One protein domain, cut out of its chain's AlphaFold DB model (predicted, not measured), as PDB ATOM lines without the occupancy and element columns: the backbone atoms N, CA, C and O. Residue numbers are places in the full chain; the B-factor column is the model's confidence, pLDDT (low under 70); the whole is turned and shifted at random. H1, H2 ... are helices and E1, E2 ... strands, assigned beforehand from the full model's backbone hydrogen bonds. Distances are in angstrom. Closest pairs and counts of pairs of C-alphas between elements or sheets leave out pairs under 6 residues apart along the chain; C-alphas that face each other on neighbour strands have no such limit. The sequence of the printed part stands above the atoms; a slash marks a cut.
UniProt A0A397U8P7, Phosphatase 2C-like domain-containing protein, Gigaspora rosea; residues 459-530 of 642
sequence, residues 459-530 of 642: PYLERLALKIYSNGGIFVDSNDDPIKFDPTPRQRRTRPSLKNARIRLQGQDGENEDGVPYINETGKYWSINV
ATOM      1  N   PRO A 459      -6.305  59.448 117.276       98.25
ATOM      2  CA  PRO A 459      -7.025  58.231 116.876       98.25
ATOM      3  C   PRO A 459      -6.223  57.258 116.008       98.25
ATOM      4  O   PRO A 459      -6.560  56.082 115.913       98.25
ATOM      5  N   TYR A 460      -5.154  57.723 115.360       97.69
ATOM      6  CA  TYR A 460      -4.297  56.867 114.551       97.69
ATOM      7  C   TYR A 460      -3.304  56.029 115.355       97.69
ATOM      8  O   TYR A 460      -2.652  55.176 114.753       97.69
ATOM      9  N   LEU A 461      -3.139  56.228 116.663       97.81
ATOM     10  CA  LEU A 461      -2.264  55.373 117.465       97.81
ATOM     11  C   LEU A 461      -2.872  53.975 117.592       97.81
ATOM     12  O   LEU A 461      -3.994  53.825 118.064       97.81
ATOM     13  N   GLU A 462      -2.127  52.939 117.197       97.75
ATOM     14  CA  GLU A 462      -2.612  51.549 117.153       97.75
ATOM     15  C   GLU A 462      -3.212  51.111 118.498       97.75
ATOM     16  O   GLU A 462      -4.328  50.592 118.527       97.75
ATOM     17  N   ARG A 463      -2.498  51.379 119.604       97.25
ATOM     18  CA  ARG A 463      -2.916  51.012 120.967       97.25
ATOM     19  C   ARG A 463      -4.254  51.641 121.367       97.25
ATOM     20  O   ARG A 463      -5.089  50.968 121.959       97.25
ATOM     21  N   LEU A 464      -4.467  52.913 121.017       98.25
ATOM     22  CA  LEU A 464      -5.683  53.643 121.372       98.25
ATOM     23  C   LEU A 464      -6.823  53.260 120.434       98.25
ATOM     24  O   LEU A 464      -7.930  53.005 120.890       98.25
ATOM     25  N   ALA A 465      -6.544  53.129 119.136       98.44
ATOM     26  CA  ALA A 465      -7.549  52.796 118.138       98.44
ATOM     27  C   ALA A 465      -8.216  51.436 118.405       98.44
ATOM     28  O   ALA A 465      -9.433  51.308 118.284       98.44
ATOM     29  N   LEU A 466      -7.423  50.426 118.785       98.19
ATOM     30  CA  LEU A 466      -7.936  49.107 119.162       98.19
ATOM     31  C   LEU A 466      -8.862  49.196 120.382       98.19
ATOM     32  O   LEU A 466      -9.948  48.625 120.348       98.19
ATOM     33  N   LYS A 467      -8.458  49.951 121.413       98.12
ATOM     34  CA  LYS A 467      -9.233  50.154 122.645       98.12
ATOM     35  C   LYS A 467     -10.540  50.912 122.398       98.12
ATOM     36  O   LYS A 467     -11.596  50.478 122.848       98.12
ATOM     37  N   ILE A 468     -10.474  52.013 121.650       98.56
ATOM     38  CA  ILE A 468     -11.640  52.805 121.233       98.56
ATOM     39  C   ILE A 468     -12.649  51.896 120.532       98.56
ATOM     40  O   ILE A 468     -13.814  51.841 120.923       98.56
ATOM     41  N   TYR A 469     -12.191  51.132 119.537       98.31
ATOM     42  CA  TYR A 469     -13.058  50.238 118.777       98.31
ATOM     43  C   TYR A 469     -13.649  49.119 119.644       98.31
ATOM     44  O   TYR A 469     -14.855  48.879 119.605       98.31
ATOM     45  N   SER A 470     -12.835  48.460 120.480       97.75
ATOM     46  CA  SER A 470     -13.311  47.394 121.374       97.75
ATOM     47  C   SER A 470     -14.330  47.884 122.403       97.75
ATOM     48  O   SER A 470     -15.123  47.090 122.913       97.75
ATOM     49  N   ASN A 471     -14.336  49.184 122.701       98.12
ATOM     50  CA  ASN A 471     -15.252  49.805 123.653       98.12
ATOM     51  C   ASN A 471     -16.508  50.396 122.995       98.12
ATOM     52  O   ASN A 471     -17.318  51.003 123.685       98.12
ATOM     53  N   GLY A 472     -16.721  50.158 121.696       97.69
ATOM     54  CA  GLY A 472     -17.907  50.622 120.970       97.69
ATOM     55  C   GLY A 472     -17.740  51.997 120.325       97.69
ATOM     56  O   GLY A 472     -18.727  52.627 119.952       97.69
ATOM     57  N   GLY A 473     -16.506  52.483 120.188       98.19
ATOM     58  CA  GLY A 473     -16.194  53.639 119.362       98.19
ATOM     59  C   GLY A 473     -16.127  53.281 117.879       98.19
ATOM     60  O   GLY A 473     -15.680  52.201 117.491       98.19
ATOM     61  N   ILE A 474     -16.523  54.221 117.029       98.25
ATOM     62  CA  ILE A 474     -16.323  54.162 115.582       98.25
ATOM     63  C   ILE A 474     -15.515  55.364 115.117       98.25
ATOM     64  O   ILE A 474     -15.552  56.436 115.720       98.25
ATOM     65  N   PHE A 475     -14.788  55.170 114.021       98.56
ATOM     66  CA  PHE A 475     -14.015  56.224 113.384       98.56
ATOM     67  C   PHE A 475     -14.813  56.807 112.227       98.56
ATOM     68  O   PHE A 475     -15.368  56.055 111.427       98.56
ATOM     69  N   VAL A 476     -14.840  58.128 112.126       98.00
ATOM     70  CA  VAL A 476     -15.474  58.868 111.030       98.00
ATOM     71  C   VAL A 476     -14.487  59.871 110.441       98.00
ATOM     72  O   VAL A 476     -13.518  60.249 111.100       98.00
ATOM     73  N   ASP A 477     -14.686  60.276 109.194       97.06
ATOM     74  CA  ASP A 477     -13.883  61.322 108.561       97.06
ATOM     75  C   ASP A 477     -14.442  62.735 108.842       97.06
ATOM     76  O   ASP A 477     -15.325  62.936 109.679       97.06
ATOM     77  N   SER A 478     -13.921  63.752 108.150       92.81
ATOM     78  CA  SER A 478     -14.389  65.139 108.286       92.81
ATOM     79  C   SER A 478     -15.820  65.378 107.784       92.81
ATOM     80  O   SER A 478     -16.407  66.411 108.105       92.81
ATOM     81  N   ASN A 479     -16.361  64.465 106.976       94.19
ATOM     82  CA  ASN A 479     -17.728  64.506 106.461       94.19
ATOM     83  C   ASN A 479     -18.703  63.708 107.336       94.19
ATOM     84  O   ASN A 479     -19.884  63.659 107.004       94.19
ATOM     85  N   ASP A 480     -18.231  63.151 108.460       93.25
ATOM     86  CA  ASP A 480     -18.969  62.224 109.330       93.25
ATOM     87  C   ASP A 480     -19.240  60.852 108.671       93.25
ATOM     88  O   ASP A 480     -20.086  60.079 109.132       93.25
ATOM     89  N   ASP A 481     -18.486  60.510 107.615       96.00
ATOM     90  CA  ASP A 481     -18.577  59.211 106.951       96.00
ATOM     91  C   ASP A 481     -17.760  58.151 107.720       96.00
ATOM     92  O   ASP A 481     -16.588  58.385 108.040       96.00
ATOM     93  N   PRO A 482     -18.321  56.958 108.011       97.06
ATOM     94  CA  PRO A 482     -17.603  55.903 108.722       97.06
ATOM     95  C   PRO A 482     -16.342  55.414 107.998       97.06
ATOM     96  O   PRO A 482     -16.376  54.991 106.840       97.06
ATOM     97  N   ILE A 483     -15.226  55.360 108.725       98.00
ATOM     98  CA  ILE A 483     -13.960  54.793 108.263       98.00
ATOM     99  C   ILE A 483     -13.912  53.314 108.647       98.00
ATOM    100  O   ILE A 483     -13.972  52.946 109.822       98.00
ATOM    101  N   LYS A 484     -13.738  52.440 107.651       97.38
ATOM    102  CA  LYS A 484     -13.590  51.000 107.889       97.38
ATOM    103  C   LYS A 484     -12.350  50.718 108.743       97.38
ATOM    104  O   LYS A 484     -11.223  51.005 108.335       97.38
ATOM    105  N   PHE A 485     -12.561  50.082 109.891       97.38
ATOM    106  CA  PHE A 485     -11.504  49.680 110.812       97.38
ATOM    107  C   PHE A 485     -11.283  48.164 110.782       97.38
ATOM    108  O   PHE A 485     -12.234  47.389 110.769       97.38
ATOM    109  N   ASP A 486     -10.016  47.746 110.763       96.75
ATOM    110  CA  ASP A 486      -9.615  46.347 110.942       96.75
ATOM    111  C   ASP A 486      -9.224  46.119 112.412       96.75
ATOM    112  O   ASP A 486      -8.172  46.622 112.819       96.75
ATOM    113  N   PRO A 487     -10.020  45.387 113.209       96.50
ATOM    114  CA  PRO A 487      -9.748  45.187 114.630       96.50
ATOM    115  C   PRO A 487      -8.576  44.249 114.910       96.50
ATOM    116  O   PRO A 487      -8.180  44.111 116.062       96.50
ATOM    117  N   THR A 488      -7.999  43.617 113.887       97.06
ATOM    118  CA  THR A 488      -6.843  42.740 114.065       97.06
ATOM    119  C   THR A 488      -5.646  43.569 114.544       97.06
ATOM    120  O   THR A 488      -5.252  44.516 113.843       97.06
ATOM    121  N   PRO A 489      -5.051  43.248 115.710       94.19
ATOM    122  CA  PRO A 489      -3.845  43.917 116.174       94.19
ATOM    123  C   PRO A 489      -2.704  43.722 115.179       94.19
ATOM    124  O   PRO A 489      -2.475  42.620 114.677       94.19
ATOM    125  N   ARG A 490      -1.973  44.795 114.884       93.62
ATOM    126  CA  ARG A 490      -0.800  44.756 114.006       93.62
ATOM    127  C   ARG A 490       0.421  45.266 114.764       93.62
ATOM    128  O   ARG A 490       0.309  46.156 115.596       93.62
ATOM    129  N   GLN A 491       1.608  44.762 114.429       93.62
ATOM    130  CA  GLN A 491       2.887  45.242 114.982       93.62
ATOM    131  C   GLN A 491       3.301  46.597 114.374       93.62
ATOM    132  O   GLN A 491       4.384  46.751 113.818       93.62
ATOM    133  N   ARG A 492       2.408  47.587 114.413       94.56
ATOM    134  CA  ARG A 492       2.651  48.950 113.933       94.56
ATOM    135  C   ARG A 492       2.287  49.937 115.029       94.56
ATOM    136  O   ARG A 492       1.355  49.703 115.783       94.56
ATOM    137  N   ARG A 493       2.997  51.063 115.087       95.12
ATOM    138  CA  ARG A 493       2.699  52.135 116.048       95.12
ATOM    139  C   ARG A 493       1.457  52.933 115.652       95.12
ATOM    140  O   ARG A 493       0.697  53.359 116.514       95.12
ATOM    141  N   THR A 494       1.241  53.122 114.349       96.81
ATOM    142  CA  THR A 494       0.188  53.996 113.818       96.81
ATOM    143  C   THR A 494      -0.633  53.344 112.705       96.81
ATOM    144  O   THR A 494      -0.186  52.428 112.009       96.81
ATOM    145  N   ARG A 495      -1.853  53.853 112.514       96.56
ATOM    146  CA  ARG A 495      -2.831  53.466 111.496       96.56
ATOM    147  C   ARG A 495      -3.045  54.634 110.525       96.56
ATOM    148  O   ARG A 495      -3.862  55.504 110.806       96.56
ATOM    149  N   PRO A 496      -2.367  54.661 109.362       95.75
ATOM    150  CA  PRO A 496      -2.442  55.799 108.438       95.75
ATOM    151  C   PRO A 496      -3.861  56.154 107.973       95.75
ATOM    152  O   PRO A 496      -4.157  57.324 107.758       95.75
ATOM    153  N   SER A 497      -4.755  55.163 107.876       96.75
ATOM    154  CA  SER A 497      -6.169  55.360 107.519       96.75
ATOM    155  C   SER A 497      -6.954  56.208 108.524       96.75
ATOM    156  O   SER A 497      -8.047  56.652 108.203       96.75
ATOM    157  N   LEU A 498      -6.417  56.419 109.728       97.62
ATOM    158  CA  LEU A 498      -7.050  57.175 110.805       97.62
ATOM    159  C   LEU A 498      -6.387  58.540 111.052       97.62
ATOM    160  O   LEU A 498      -6.700  59.184 112.047       97.62
ATOM    161  N   LYS A 499      -5.466  58.999 110.186       94.81
ATOM    162  CA  LYS A 499      -4.683  60.231 110.423       94.81
ATOM    163  C   LYS A 499      -5.557  61.465 110.699       94.81
ATOM    164  O   LYS A 499      -5.181  62.287 111.520       94.81
ATOM    165  N   ASN A 500      -6.718  61.547 110.048       95.38
ATOM    166  CA  ASN A 500      -7.695  62.631 110.201       95.38
ATOM    167  C   ASN A 500      -9.045  62.118 110.729       95.38
ATOM    168  O   ASN A 500     -10.081  62.727 110.471       95.38
ATOM    169  N   ALA A 501      -9.049  60.950 111.375       98.12
ATOM    170  CA  ALA A 501     -10.273  60.380 111.907       98.12
ATOM    171  C   ALA A 501     -10.755  61.173 113.124       98.12
ATOM    172  O   ALA A 501      -9.956  61.693 113.903       98.12
ATOM    173  N   ARG A 502     -12.069  61.192 113.307       98.19
ATOM    174  CA  ARG A 502     -12.740  61.557 114.551       98.19
ATOM    175  C   ARG A 502     -13.375  60.307 115.152       98.19
ATOM    176  O   ARG A 502     -13.619  59.329 114.445       98.19
ATOM    177  N   ILE A 503     -13.626  60.331 116.450       98.44
ATOM    178  CA  ILE A 503     -14.222  59.243 117.222       98.44
ATOM    179  C   ILE A 503     -15.673  59.607 117.522       98.44
ATOM    180  O   ILE A 503     -15.949  60.731 117.933       98.44
ATOM    181  N   ARG A 504     -16.583  58.651 117.340       97.06
ATOM    182  CA  ARG A 504     -18.009  58.733 117.687       97.06
ATOM    183  C   ARG A 504     -18.423  57.454 118.419       97.06
ATOM    184  O   ARG A 504     -17.767  56.425 118.264       97.06
ATOM    185  N   LEU A 505     -19.506  57.486 119.193       97.06
ATOM    186  CA  LEU A 505     -20.087  56.265 119.755       97.06
ATOM    187  C   LEU A 505     -20.865  55.463 118.700       97.06
ATOM    188  O   LEU A 505     -21.480  56.020 117.792       97.06
ATOM    189  N   GLN A 506     -20.859  54.140 118.828       94.00
ATOM    190  CA  GLN A 506     -21.715  53.242 118.058       94.00
ATOM    191  C   GLN A 506     -23.115  53.145 118.686       94.00
ATOM    192  O   GLN A 506     -23.242  53.142 119.906       94.00
ATOM    193  N   GLY A 507     -24.157  52.997 117.859       86.31
ATOM    194  CA  GLY A 507     -25.512  52.677 118.334       86.31
ATOM    195  C   GLY A 507     -26.204  53.824 119.075       86.31
ATOM    196  O   GLY A 507     -26.823  53.601 120.107       86.31
ATOM    197  N   GLN A 508     -26.083  55.048 118.560       80.19
ATOM    198  CA  GLN A 508     -26.618  56.275 119.166       80.19
ATOM    199  C   GLN A 508     -28.127  56.472 118.911       80.19
ATOM    200  O   GLN A 508     -28.577  57.587 118.646       80.19
ATOM    201  N   ASP A 509     -28.905  55.394 118.986       78.88
ATOM    202  CA  ASP A 509     -30.354  55.429 118.799       78.88
ATOM    203  C   ASP A 509     -31.038  55.526 120.173       78.88
ATOM    204  O   ASP A 509     -31.038  54.573 120.953       78.88
ATOM    205  N   GLY A 510     -31.615  56.690 120.484       84.06
ATOM    206  CA  GLY A 510     -32.388  56.924 121.710       84.06
ATOM    207  C   GLY A 510     -31.700  57.818 122.744       84.06
ATOM    208  O   GLY A 510     -30.722  58.502 122.458       84.06
ATOM    209  N   GLU A 511     -32.247  57.847 123.958       88.38
ATOM    210  CA  GLU A 511     -31.699  58.612 125.082       88.38
ATOM    211  C   GLU A 511     -30.901  57.693 126.011       88.38
ATOM    212  O   GLU A 511     -31.346  56.591 126.324       88.38
ATOM    213  N   ASN A 512     -29.735  58.136 126.488       94.69
ATOM    214  CA  ASN A 512     -29.038  57.418 127.561       94.69
ATOM    215  C   ASN A 512     -29.648  57.718 128.937       94.69
ATOM    216  O   ASN A 512     -30.398  58.682 129.138       94.69
ATOM    217  N   GLU A 513     -29.291  56.872 129.902       95.44
ATOM    218  CA  GLU A 513     -29.731  56.973 131.295       95.44
ATOM    219  C   GLU A 513     -29.378  58.324 131.919       95.44
ATOM    220  O   GLU A 513     -30.189  58.894 132.647       95.44
ATOM    221  N   ASP A 514     -28.211  58.873 131.578       96.25
ATOM    222  CA  ASP A 514     -27.722  60.127 132.145       96.25
ATOM    223  C   ASP A 514     -28.363  61.367 131.510       96.25
ATOM    224  O   ASP A 514     -28.352  62.430 132.119       96.25
ATOM    225  N   GLY A 515     -28.972  61.234 130.327       95.88
ATOM    226  CA  GLY A 515     -29.598  62.336 129.597       95.88
ATOM    227  C   GLY A 515     -28.639  63.172 128.754       95.88
ATOM    228  O   GLY A 515     -29.008  64.269 128.344       95.88
ATOM    229  N   VAL A 516     -27.428  62.687 128.476       96.62
ATOM    230  CA  VAL A 516     -26.465  63.404 127.626       96.62
ATOM    231  C   VAL A 516     -26.923  63.335 126.163       96.62
ATOM    232  O   VAL A 516     -27.175  62.242 125.658       96.62
ATOM    233  N   PRO A 517     -27.057  64.444 125.428       94.94
ATOM    234  CA  PRO A 517     -27.505  64.387 124.039       94.94
ATOM    235  C   PRO A 517     -26.428  63.782 123.121       94.94
ATOM    236  O   PRO A 517     -25.306  64.274 123.067       94.94
ATOM    237  N   TYR A 518     -26.772  62.755 122.333       95.56
ATOM    238  CA  TYR A 518     -25.866  62.190 121.312       95.56
ATOM    239  C   TYR A 518     -25.658  63.111 120.102       95.56
ATOM    240  O   TYR A 518     -24.648  63.012 119.400       95.56
ATOM    241  N   ILE A 519     -26.636  63.978 119.850       93.50
ATOM    242  CA  ILE A 519     -26.720  64.865 118.697       93.50
ATOM    243  C   ILE A 519     -26.698  66.302 119.214       93.50
ATOM    244  O   ILE A 519     -27.412  66.640 120.156       93.50
ATOM    245  N   ASN A 520     -25.879  67.144 118.600       90.31
ATOM    246  CA  ASN A 520     -25.796  68.558 118.934       90.31
ATOM    247  C   ASN A 520     -26.974  69.361 118.350       90.31
ATOM    248  O   ASN A 520     -27.786  68.860 117.572       90.31
ATOM    249  N   GLU A 521     -27.030  70.656 118.655       88.31
ATOM    250  CA  GLU A 521     -28.092  71.559 118.180       88.31
ATOM    251  C   GLU A 521     -28.191  71.658 116.645       88.31
ATOM    252  O   GLU A 521     -29.225  72.048 116.107       88.31
ATOM    253  N   THR A 522     -27.132  71.280 115.919       89.62
ATOM    254  CA  THR A 522     -27.098  71.285 114.447       89.62
ATOM    255  C   THR A 522     -27.635  69.998 113.817       89.62
ATOM    256  O   THR A 522     -27.644  69.879 112.591       89.62
ATOM    257  N   GLY A 523     -28.063  69.024 114.626       90.88
ATOM    258  CA  GLY A 523     -28.505  67.717 114.143       90.88
ATOM    259  C   GLY A 523     -27.355  66.773 113.778       90.88
ATOM    260  O   GLY A 523     -27.589  65.759 113.125       90.88
ATOM    261  N   LYS A 524     -26.116  67.092 114.175       92.31
ATOM    262  CA  LYS A 524     -24.938  66.244 113.951       92.31
ATOM    263  C   LYS A 524     -24.554  65.499 115.215       92.31
ATOM    264  O   LYS A 524     -24.634  66.053 116.309       92.31
ATOM    265  N   TYR A 525     -24.072  64.275 115.055       94.81
ATOM    266  CA  TYR A 525     -23.507  63.538 116.172       94.81
ATOM    267  C   TYR A 525     -22.240  64.207 116.697       94.81
ATOM    268  O   TYR A 525     -21.422  64.731 115.931       94.81
ATOM    269  N   TRP A 526     -22.064  64.153 118.011       95.62
ATOM    270  CA  TRP A 526     -20.808  64.548 118.627       95.62
ATOM    271  C   TRP A 526     -19.681  63.614 118.195       95.62
ATOM    272  O   TRP A 526     -19.830  62.391 118.145       95.62
ATOM    273  N   SER A 527     -18.540  64.212 117.877       96.88
ATOM    274  CA  SER A 527     -17.315  63.493 117.556       96.88
ATOM    275  C   SER A 527     -16.106  64.305 117.999       96.88
ATOM    276  O   SER A 527     -16.174  65.533 118.012       96.88
ATOM    277  N   ILE A 528     -14.994  63.640 118.303       97.50
ATOM    278  CA  ILE A 528     -13.756  64.271 118.792       97.50
ATOM    279  C   ILE A 528     -12.528  63.712 118.062       97.50
ATOM    280  O   ILE A 528     -12.527  62.571 117.609       97.50
ATOM    281  N   ASN A 529     -11.493  64.526 117.880       97.00
ATOM    282  CA  ASN A 529     -10.240  64.191 117.185       97.00
ATOM    283  C   ASN A 529      -9.083  63.822 118.138       97.00
ATOM    284  O   ASN A 529      -7.967  63.598 117.664       97.00
ATOM    285  N   VAL A 530      -9.358  63.712 119.439       97.69
ATOM    286  CA  VAL A 530      -8.420  63.311 120.496       97.69
ATOM    287  C   VAL A 530      -8.816  61.928 121.015       97.69
ATOM    288  O   VAL A 530      -9.995  61.629 121.177       97.69
TER     289      VAL A 530
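Overview. This is residues 459 to 530 of the 642 residues of the protein "Phosphatase 2C-like domain-containing protein" of Gigaspora rosea (UniProt A0A397U8P7). With little regular structure, the model is mostly loops around a small two-stranded hairpin, E1 and E2, with one short helix, H1, near it. Two long stretches make the opposite ends: residues 477 to 501 loop out on the helix side, and residues 506 to 530 swing away and fold back, with residues 511 to 516 sticking out. The printed part has 72 residues, in order H1, E1, E2, with 17 in named elements, mixed in class; the sheet is antiparallel. It is only just compact, close to loose, with a radius of gyration of the C-alphas of 13.0 A, and elongated, 39 by 24 by 18 A.

Arrangement. E1, residues 473 to 476, and E2, residues 502 to 505, run antiparallel at 138 degrees; N 474 and O 504 are within hydrogen-bond range at 2.8 A. The closest C-alphas of E1 and H1, residues 462 to 470, are Ile 474 and Ile 468, 7.5 A apart. H1 and E2 are near each other, with 7 pairs of C-alphas within 10 A. In H1, 4 of 5 O i to N i+4 pairs are within range.

Along the chain. H1 spans 12.2 A from C-alpha 462 at (-2.612, 51.549, 117.153); E1 spans 9.9 A; E2 spans 10.4 A, ending at C-alpha 505 at (-20.087, 56.265, 119.755).

Size, cuts and confidence. The C-alphas farthest apart, Gln 491 and Glu 521, are 40.8 A apart. The printed part has no cut; the link E1 to E2 is long, and no printed residue is under 70 in pLDDT.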